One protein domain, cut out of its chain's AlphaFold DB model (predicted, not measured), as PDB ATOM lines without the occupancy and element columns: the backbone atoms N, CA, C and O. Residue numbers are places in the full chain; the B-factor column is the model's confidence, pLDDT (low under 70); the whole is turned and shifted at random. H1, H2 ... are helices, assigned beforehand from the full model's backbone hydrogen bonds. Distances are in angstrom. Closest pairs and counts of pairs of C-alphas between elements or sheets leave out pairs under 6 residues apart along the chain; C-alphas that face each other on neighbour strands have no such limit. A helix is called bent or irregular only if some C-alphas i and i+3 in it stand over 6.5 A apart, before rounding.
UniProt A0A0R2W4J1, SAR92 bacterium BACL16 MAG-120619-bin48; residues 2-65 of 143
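This is residues 2 to 65 of the 143 residues of a protein of SAR92 bacterium BACL16 MAG-120619-bin48 (UniProt A0A0R2W4J1). A small head with a long arm: H1, the link after it and the first part of H2 form the head, and residues 50 to 65, of which 50 to 63 belong to H2, stick out. H2 has a kink of 90 degrees near residue 39, and its residues 30 to 45 pack on H1. The printed part has 64 residues with two named helices, H1 then H2, and no named strand: all helix. It is loose, radius of gyration of the C-alphas 14.8 A, spanning 47 by 19 by 17 A.

H1, residues 3 to 18, and H2, residues 28 to 63, touch, H2 with its residues 30 to 45 alone; the closest C-alphas of the two, those of Ala 10 and Ser 38, are 4.2 A apart. H2 is irregular, with C-alphas 33 and 36 7.7 A apart; by its rough line the two run the same way at a steep tilt of 60 degrees. Every O i to N i+4 pair of H1 is within hydrogen-bond range, against 23 of 32 in H2.

H1 begins at C-alpha 3 (-10.299, -3.064, -38.295) and measures 23.0 A. H2 measures 43.1 A, ending at C-alpha 63 (-19.763, 40.669, -32.521).

The C-alphas farthest apart, of Lys 2 and Ser 65, are 49.9 A apart. The printed part has no cut, and the link is short. Residues 22 to 25 have pLDDT under 70.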
ATOM      1  N   LYS A   2      -9.251  -5.515 -34.353       76.31
ATOM      2  CA  LYS A   2     -10.511  -5.210 -35.057       76.31
ATOM      3  C   LYS A   2     -10.265  -4.012 -35.999       76.31
ATOM      4  O   LYS A   2      -9.683  -3.038 -35.523       76.31
ATOM      5  N   PRO A   3     -10.664  -4.068 -37.282       77.31
ATOM      6  CA  PRO A   3     -10.299  -3.064 -38.295       77.31
ATOM      7  C   PRO A   3     -10.683  -1.636 -37.879       77.31
ATOM      8  O   PRO A   3      -9.875  -0.723 -37.983       77.31
ATOM      9  N   ILE A   4     -11.845  -1.476 -37.242       83.44
ATOM     10  CA  ILE A   4     -12.322  -0.207 -36.669       83.44
ATOM     11  C   ILE A   4     -11.348   0.429 -35.665       83.44
ATOM     12  O   ILE A   4     -11.163   1.641 -35.671       83.44
ATOM     13  N   LEU A   5     -10.686  -0.365 -34.819       83.44
ATOM     14  CA  LEU A   5      -9.739   0.167 -33.831       83.44
ATOM     15  C   LEU A   5      -8.443   0.659 -34.483       83.44
ATOM     16  O   LEU A   5      -7.738   1.473 -33.891       83.44
ATOM     17  N   ARG A   6      -8.108   0.144 -35.670       84.69
ATOM     18  CA  ARG A   6      -6.931   0.571 -36.428       84.69
ATOM     19  C   ARG A   6      -7.179   1.933 -37.069       84.69
ATOM     20  O   ARG A   6      -6.392   2.840 -36.835       84.69
ATOM     21  N   GLU A   7      -8.312   2.089 -37.751       88.94
ATOM     22  CA  GLU A   7      -8.718   3.363 -38.360       88.94
ATOM     23  C   GLU A   7      -8.860   4.478 -37.325       88.94
ATOM     24  O   GLU A   7      -8.340   5.577 -37.496       88.94
ATOM     25  N   TRP A   8      -9.484   4.175 -36.183       87.69
ATOM     26  CA  TRP A   8      -9.650   5.165 -35.123       87.69
ATOM     27  C   TRP A   8      -8.306   5.625 -34.538       87.69
ATOM     28  O   TRP A   8      -8.115   6.804 -34.250       87.69
ATOM     29  N   ARG A   9      -7.331   4.712 -34.413       88.12
ATOM     30  CA  ARG A   9      -5.959   5.061 -34.012       88.12
ATOM     31  C   ARG A   9      -5.250   5.896 -35.075       88.12
ATOM     32  O   ARG A   9      -4.593   6.862 -34.708       88.12
ATOM     33  N   ALA A  10      -5.391   5.557 -36.356       90.75
ATOM     34  CA  ALA A  10      -4.808   6.319 -37.460       90.75
ATOM     35  C   ALA A  10      -5.338   7.762 -37.492       90.75
ATOM     36  O   ALA A  10      -4.551   8.705 -37.570       90.75
ATOM     37  N   PHE A  11      -6.649   7.945 -37.315       90.88
ATOM     38  CA  PHE A  11      -7.262   9.266 -37.184       90.88
ATOM     39  C   PHE A  11      -6.714  10.052 -35.981       90.88
ATOM     40  O   PHE A  11      -6.357  11.221 -36.118       90.88
ATOM     41  N   LEU A  12      -6.590   9.421 -34.808       90.06
ATOM     42  CA  LEU A  12      -6.003  10.077 -33.637       90.06
ATOM     43  C   LEU A  12      -4.535  10.469 -33.840       90.06
ATOM     44  O   LEU A  12      -4.132  11.538 -33.387       90.06
ATOM     45  N   VAL A  13      -3.741   9.631 -34.514       90.88
ATOM     46  CA  VAL A  13      -2.349   9.958 -34.861       90.88
ATOM     47  C   VAL A  13      -2.308  11.172 -35.792       90.88
ATOM     48  O   VAL A  13      -1.531  12.090 -35.539       90.88
ATOM     49  N   ALA A  14      -3.191  11.242 -36.795       91.56
ATOM     50  CA  ALA A  14      -3.308  12.409 -37.671       91.56
ATOM     51  C   ALA A  14      -3.696  13.681 -36.895       91.56
ATOM     52  O   ALA A  14      -3.068  14.726 -37.067       91.56
ATOM     53  N   MET A  15      -4.686  13.593 -35.998       91.12
ATOM     54  CA  MET A  15      -5.089  14.696 -35.115       91.12
ATOM     55  C   MET A  15      -3.937  15.157 -34.213       91.12
ATOM     56  O   MET A  15      -3.736  16.359 -34.051       91.12
ATOM     57  N   GLN A  16      -3.171  14.221 -33.645       90.31
ATOM     58  CA  GLN A  16      -2.013  14.512 -32.799       90.31
ATOM     59  C   GLN A  16      -0.870  15.169 -33.569       90.31
ATOM     60  O   GLN A  16      -0.193  16.033 -33.019       90.31
ATOM     61  N   PHE A  17      -0.651  14.766 -34.818       90.19
ATOM     62  CA  PHE A  17       0.390  15.351 -35.650       90.19
ATOM     63  C   PHE A  17       0.011  16.758 -36.126       90.19
ATOM     64  O   PHE A  17       0.810  17.680 -36.015       90.19
ATOM     65  N   LEU A  18      -1.214  16.947 -36.624       91.62
ATOM     66  CA  LEU A  18      -1.630  18.195 -37.273       91.62
ATOM     67  C   LEU A  18      -2.178  19.258 -36.309       91.62
ATOM     68  O   LEU A  18      -2.328  20.414 -36.713       91.62
ATOM     69  N   THR A  19      -2.516  18.897 -35.064       90.88
ATOM     70  CA  THR A  19      -3.146  19.817 -34.106       90.88
ATOM     71  C   THR A  19      -2.556  19.731 -32.698       90.88
ATOM     72  O   THR A  19      -2.169  18.672 -32.214       90.88
ATOM     73  N   ARG A  20      -2.588  20.858 -31.978       86.94
ATOM     74  CA  ARG A  20      -2.339  20.945 -30.530       86.94
ATOM     75  C   ARG A  20      -3.526  20.505 -29.676       86.94
ATOM     76  O   ARG A  20      -3.376  20.377 -28.467       86.94
ATOM     77  N   LEU A  21      -4.691  20.270 -30.280       77.75
ATOM     78  CA  LEU A  21      -5.912  19.868 -29.575       77.75
ATOM     79  C   LEU A  21      -5.929  18.378 -29.203       77.75
ATOM     80  O   LEU A  21      -6.946  17.870 -28.737       77.75
ATOM     81  N   SER A  22      -4.830  17.651 -29.411       69.50
ATOM     82  CA  SER A  22      -4.780  16.245 -29.033       69.50
ATOM     83  C   SER A  22      -4.688  16.083 -27.517       69.50
ATOM     84  O   SER A  22      -3.627  16.197 -26.905       69.50
ATOM     85  N   PHE A  23      -5.835  15.782 -26.914       61.12
ATOM     86  CA  PHE A  23      -5.969  15.417 -25.504       61.12
ATOM     87  C   PHE A  23      -5.406  14.017 -25.197       61.12
ATOM     88  O   PHE A  23      -5.162  13.683 -24.039       61.12
ATOM     89  N   PHE A  24      -5.173  13.192 -26.224       62.78
ATOM     90  CA  PHE A  24      -4.760  11.800 -26.079       62.78
ATOM     91  C   PHE A  24      -3.285  11.639 -26.451       62.78
ATOM     92  O   PHE A  24      -2.918  11.669 -27.624       62.78
ATOM     93  N   ARG A  25      -2.421  11.419 -25.454       69.19
ATOM     94  CA  ARG A  25      -1.039  10.988 -25.709       69.19
ATOM     95  C   ARG A  25      -1.034   9.489 -25.981       69.19
ATOM     96  O   ARG A  25      -1.033   8.686 -25.048       69.19
ATOM     97  N   LEU A  26      -1.056   9.110 -27.256       72.31
ATOM     98  CA  LEU A  26      -0.868   7.716 -27.643       72.31
ATOM     99  C   LEU A  26       0.550   7.253 -27.278       72.31
ATOM    100  O   LEU A  26       1.519   8.005 -27.381       72.31
ATOM    101  N   HIS A  27       0.673   5.996 -26.852       75.56
ATOM    102  CA  HIS A  27       1.976   5.389 -26.593       75.56
ATOM    103  C   HIS A  27       2.777   5.284 -27.901       75.56
ATOM    104  O   HIS A  27       2.204   4.975 -28.948       75.56
ATOM    105  N   GLN A  28       4.097   5.491 -27.845       73.56
ATOM    106  CA  GLN A  28       4.978   5.544 -29.028       73.56
ATOM    107  C   GLN A  28       4.825   4.323 -29.953       73.56
ATOM    108  O   GLN A  28       4.810   4.459 -31.175       73.56
ATOM    109  N   SER A  29       4.623   3.129 -29.385       72.81
ATOM    110  CA  SER A  29       4.403   1.903 -30.166       72.81
ATOM    111  C   SER A  29       3.110   1.928 -30.990       72.81
ATOM    112  O   SER A  29       3.083   1.411 -32.103       72.81
ATOM    113  N   ALA A  30       2.043   2.556 -30.489       72.12
ATOM    114  CA  ALA A  30       0.780   2.686 -31.212       72.12
ATOM    115  C   ALA A  30       0.877   3.705 -32.357       72.12
ATOM    116  O   ALA A  30       0.252   3.506 -33.396       72.12
ATOM    117  N   ILE A  31       1.684   4.756 -32.174       76.75
ATOM    118  CA  ILE A  31       1.964   5.767 -33.199       76.75
ATOM    119  C   ILE A  31       2.717   5.130 -34.368       76.75
ATOM    120  O   ILE A  31       2.274   5.246 -35.507       76.75
ATOM    121  N   HIS A  32       3.795   4.387 -34.094       78.88
ATOM    122  CA  HIS A  32       4.591   3.731 -35.136       78.88
ATOM    123  C   HIS A  32       3.772   2.789 -36.025       78.88
ATOM    124  O   HIS A  32       3.963   2.769 -37.237       78.88
ATOM    125  N   VAL A  33       2.846   2.028 -35.438       79.19
ATOM    126  CA  VAL A  33       2.023   1.057 -36.175       79.19
ATOM    127  C   VAL A  33       0.962   1.735 -37.050       79.19
ATOM    128  O   VAL A  33       0.582   1.177 -38.073       79.19
ATOM    129  N   ALA A  34       0.473   2.915 -36.661       83.94
ATOM    130  CA  ALA A  34      -0.620   3.605 -37.350       83.94
ATOM    131  C   ALA A  34      -0.169   4.824 -38.177       83.94
ATOM    132  O   ALA A  34      -1.010   5.499 -38.768       83.94
ATOM    133  N   TRP A  35       1.135   5.118 -38.235       84.56
ATOM    134  CA  TRP A  35       1.664   6.327 -38.875       84.56
ATOM    135  C   TRP A  35       1.344   6.399 -40.370       84.56
ATOM    136  O   TRP A  35       0.808   7.402 -40.835       84.56
ATOM    137  N   SER A  36       1.627   5.333 -41.125       88.62
ATOM    138  CA  SER A  36       1.352   5.279 -42.569       88.62
ATOM    139  C   SER A  36      -0.133   5.449 -42.875       88.62
ATOM    140  O   SER A  36      -0.504   6.189 -43.783       88.62
ATOM    141  N   ASP A  37      -0.978   4.803 -42.074       89.00
ATOM    142  CA  ASP A  37      -2.429   4.808 -42.248       89.00
ATOM    143  C   ASP A  37      -3.036   6.174 -41.884       89.00
ATOM    144  O   ASP A  37      -4.081   6.555 -42.408       89.00
ATOM    145  N   SER A  38      -2.366   6.950 -41.023       91.81
ATOM    146  CA  SER A  38      -2.834   8.274 -40.594       91.81
ATOM    147  C   SER A  38      -2.901   9.292 -41.734       91.81
ATOM    148  O   SER A  38      -3.751  10.181 -41.702       91.81
ATOM    149  N   LEU A  39      -2.080   9.138 -42.780       92.88
ATOM    150  CA  LEU A  39      -2.023  10.067 -43.915       92.88
ATOM    151  C   LEU A  39      -3.374  10.195 -44.634       92.88
ATOM    152  O   LEU A  39      -3.760  11.290 -45.040       92.88
ATOM    153  N   VAL A  40      -4.124   9.093 -44.737       94.44
ATOM    154  CA  VAL A  40      -5.456   9.063 -45.368       94.44
ATOM    155  C   VAL A  40      -6.467   9.914 -44.590       94.44
ATOM    156  O   VAL A  40      -7.431  10.420 -45.159       94.44
ATOM    157  N   TRP A  41      -6.224  10.134 -43.296       94.88
ATOM    158  CA  TRP A  41      -7.098  10.886 -42.402       94.88
ATOM    159  C   TRP A  41      -6.786  12.389 -42.341       94.88
ATOM    160  O   TRP A  41      -7.559  13.142 -41.750       94.88
ATOM    161  N   TYR A  42      -5.715  12.865 -42.984       94.56
ATOM    162  CA  TYR A  42      -5.342  14.288 -42.976       94.56
ATOM    163  C   TYR A  42      -6.448  15.210 -43.528       94.56
ATOM    164  O   TYR A  42      -6.716  16.235 -42.897       94.56
ATOM    165  N   PRO A  43      -7.160  14.864 -44.624       96.06
ATOM    166  CA  PRO A  43      -8.288  15.665 -45.100       96.06
ATOM    167  C   PRO A  43      -9.421  15.773 -44.073       96.06
ATOM    168  O   PRO A  43      -9.994  16.845 -43.902       96.06
ATOM    169  N   ALA A  44      -9.716  14.690 -43.346       95.81
ATOM    170  CA  ALA A  44     -10.742  14.699 -42.307       95.81
ATOM    171  C   ALA A  44     -10.355  15.624 -41.142       95.81
ATOM    172  O   ALA A  44     -11.182  16.400 -40.669       95.81
ATOM    173  N   VAL A  45      -9.085  15.607 -40.723       94.81
ATOM    174  CA  VAL A  45      -8.563  16.560 -39.728       94.81
ATOM    175  C   VAL A  45      -8.655  17.999 -40.246       94.81
ATOM    176  O   VAL A  45      -9.072  18.893 -39.512       94.81
ATOM    177  N   GLY A  46      -8.346  18.225 -41.524       95.44
ATOM    178  CA  GLY A  46      -8.524  19.518 -42.185       95.44
ATOM    179  C   GLY A  46      -9.971  20.021 -42.138       95.44
ATOM    180  O   GLY A  46     -10.192  21.187 -41.821       95.44
ATOM    181  N   LEU A  47     -10.955  19.143 -42.368       96.62
ATOM    182  CA  LEU A  47     -12.379  19.477 -42.230       96.62
ATOM    183  C   LEU A  47     -12.747  19.854 -40.793       96.62
ATOM    184  O   LEU A  47     -13.478  20.819 -40.591       96.62
ATOM    185  N   VAL A  48     -12.218  19.140 -39.795       95.75
ATOM    186  CA  VAL A  48     -12.435  19.472 -38.376       95.75
ATOM    187  C   VAL A  48     -11.880  20.860 -38.055       95.75
ATOM    188  O   VAL A  48     -12.582  21.674 -37.459       95.75
ATOM    189  N   ILE A  49     -10.651  21.165 -38.485       96.19
ATOM    190  CA  ILE A  49     -10.052  22.496 -38.304       96.19
ATOM    191  C   ILE A  49     -10.903  23.554 -39.015       96.19
ATOM    192  O   ILE A  49     -11.246  24.564 -38.406       96.19
ATOM    193  N   GLY A  50     -11.280  23.316 -40.274       96.12
ATOM    194  CA  GLY A  50     -12.104  24.231 -41.064       96.12
ATOM    195  C   GLY A  50     -13.451  24.529 -40.408       96.12
ATOM    196  O   GLY A  50     -13.830  25.692 -40.310       96.12
ATOM    197  N   LEU A  51     -14.130  23.507 -39.881       96.62
ATOM    198  CA  LEU A  51     -15.388  23.663 -39.152       96.62
ATOM    199  C   LEU A  51     -15.215  24.523 -37.894       96.62
ATOM    200  O   LEU A  51     -16.029  25.409 -37.644       96.62
ATOM    201  N   ILE A  52     -14.149  24.300 -37.121       96.50
ATOM    202  CA  ILE A  52     -13.859  25.109 -35.928       96.50
ATOM    203  C   ILE A  52     -13.619  26.572 -36.320       96.50
ATOM    204  O   ILE A  52     -14.185  27.471 -35.702       96.50
ATOM    205  N   LEU A  53     -12.811  26.822 -37.354       97.06
ATOM    206  CA  LEU A  53     -12.526  28.181 -37.823       97.06
ATOM    207  C   LEU A  53     -13.772  28.877 -38.369       97.06
ATOM    208  O   LEU A  53     -13.960  30.062 -38.106       97.06
ATOM    209  N   TRP A  54     -14.632  28.145 -39.076       96.25
ATOM    210  CA  TRP A  54     -15.905  28.659 -39.566       96.25
ATOM    211  C   TRP A  54     -16.836  29.054 -38.414       96.25
ATOM    212  O   TRP A  54     -17.327  30.178 -38.398       96.25
ATOM    213  N   LEU A  55     -17.006  28.193 -37.403       96.25
ATOM    214  CA  LEU A  55     -17.816  28.500 -36.215       96.25
ATOM    215  C   LEU A  55     -17.292  29.733 -35.465       96.25
ATOM    216  O   LEU A  55     -18.068  30.606 -35.078       96.25
ATOM    217  N   VAL A  56     -15.972  29.826 -35.285       96.62
ATOM    218  CA  VAL A  56     -15.329  30.988 -34.658       96.62
ATOM    219  C   VAL A  56     -15.555  32.250 -35.494       96.62
ATOM    220  O   VAL A  56     -15.929  33.285 -34.944       96.62
ATOM    221  N   GLY A  57     -15.386  32.168 -36.815       96.38
ATOM    222  CA  GLY A  57     -15.644  33.273 -37.736       96.38
ATOM    223  C   GLY A  57     -17.092  33.759 -37.675       96.38
ATOM    224  O   GLY A  57     -17.318  34.960 -37.533       96.38
ATOM    225  N   ALA A  58     -18.061  32.838 -37.704       94.62
ATOM    226  CA  ALA A  58     -19.494  33.137 -37.658       94.62
ATOM    227  C   ALA A  58     -19.883  33.948 -36.412       94.62
ATOM    228  O   ALA A  58     -20.626  34.924 -36.512       94.62
ATOM    229  N   VAL A  59     -19.335  33.591 -35.245       96.19
ATOM    230  CA  VAL A  59     -19.553  34.347 -34.003       96.19
ATOM    231  C   VAL A  59     -18.856  35.707 -34.062       96.19
ATOM    232  O   VAL A  59     -19.472  36.732 -33.778       96.19
ATOM    233  N   LEU A  60     -17.581  35.741 -34.459       96.62
ATOM    234  CA  LEU A  60     -16.776  36.961 -34.404       96.62
ATOM    235  C   LEU A  60     -17.260  38.052 -35.357       96.62
ATOM    236  O   LEU A  60     -17.244  39.221 -34.966       96.62
ATOM    237  N   VAL A  61     -17.709  37.698 -36.563       95.12
ATOM    238  CA  VAL A  61     -18.237  38.682 -37.524       95.12
ATOM    239  C   VAL A  61     -19.523  39.333 -37.010       95.12
ATOM    240  O   VAL A  61     -19.741  40.515 -37.259       95.12
ATOM    241  N   ALA A  62     -20.338  38.616 -36.233       92.69
ATOM    242  CA  ALA A  62     -21.538  39.186 -35.623       92.69
ATOM    243  C   ALA A  62     -21.232  40.127 -34.441       92.69
ATOM    244  O   ALA A  62     -22.037  41.001 -34.128       92.69
ATOM    245  N   THR A  63     -20.085  39.955 -33.772       94.75
ATOM    246  CA  THR A  63     -19.763  40.669 -32.521       94.75
ATOM    247  C   THR A  63     -18.661  41.726 -32.639       94.75
ATOM    248  O   THR A  63     -18.487  42.523 -31.720       94.75
ATOM    249  N   THR A  64     -17.873  41.726 -33.718       95.62
ATOM    250  CA  THR A  64     -16.659  42.556 -33.850       95.62
ATOM    251  C   THR A  64     -16.488  43.137 -35.256       95.62
ATOM    252  O   THR A  64     -17.247  42.825 -36.169       95.62
ATOM    253  N   SER A  65     -15.481  44.002 -35.450       96.31
ATOM    254  CA  SER A  65     -15.130  44.487 -36.787       96.31
ATOM    255  C   SER A  65     -14.540  43.366 -37.648       96.31
ATOM    256  O   SER A  65     -13.839  42.483 -37.155       96.31
TER     257      SER A  65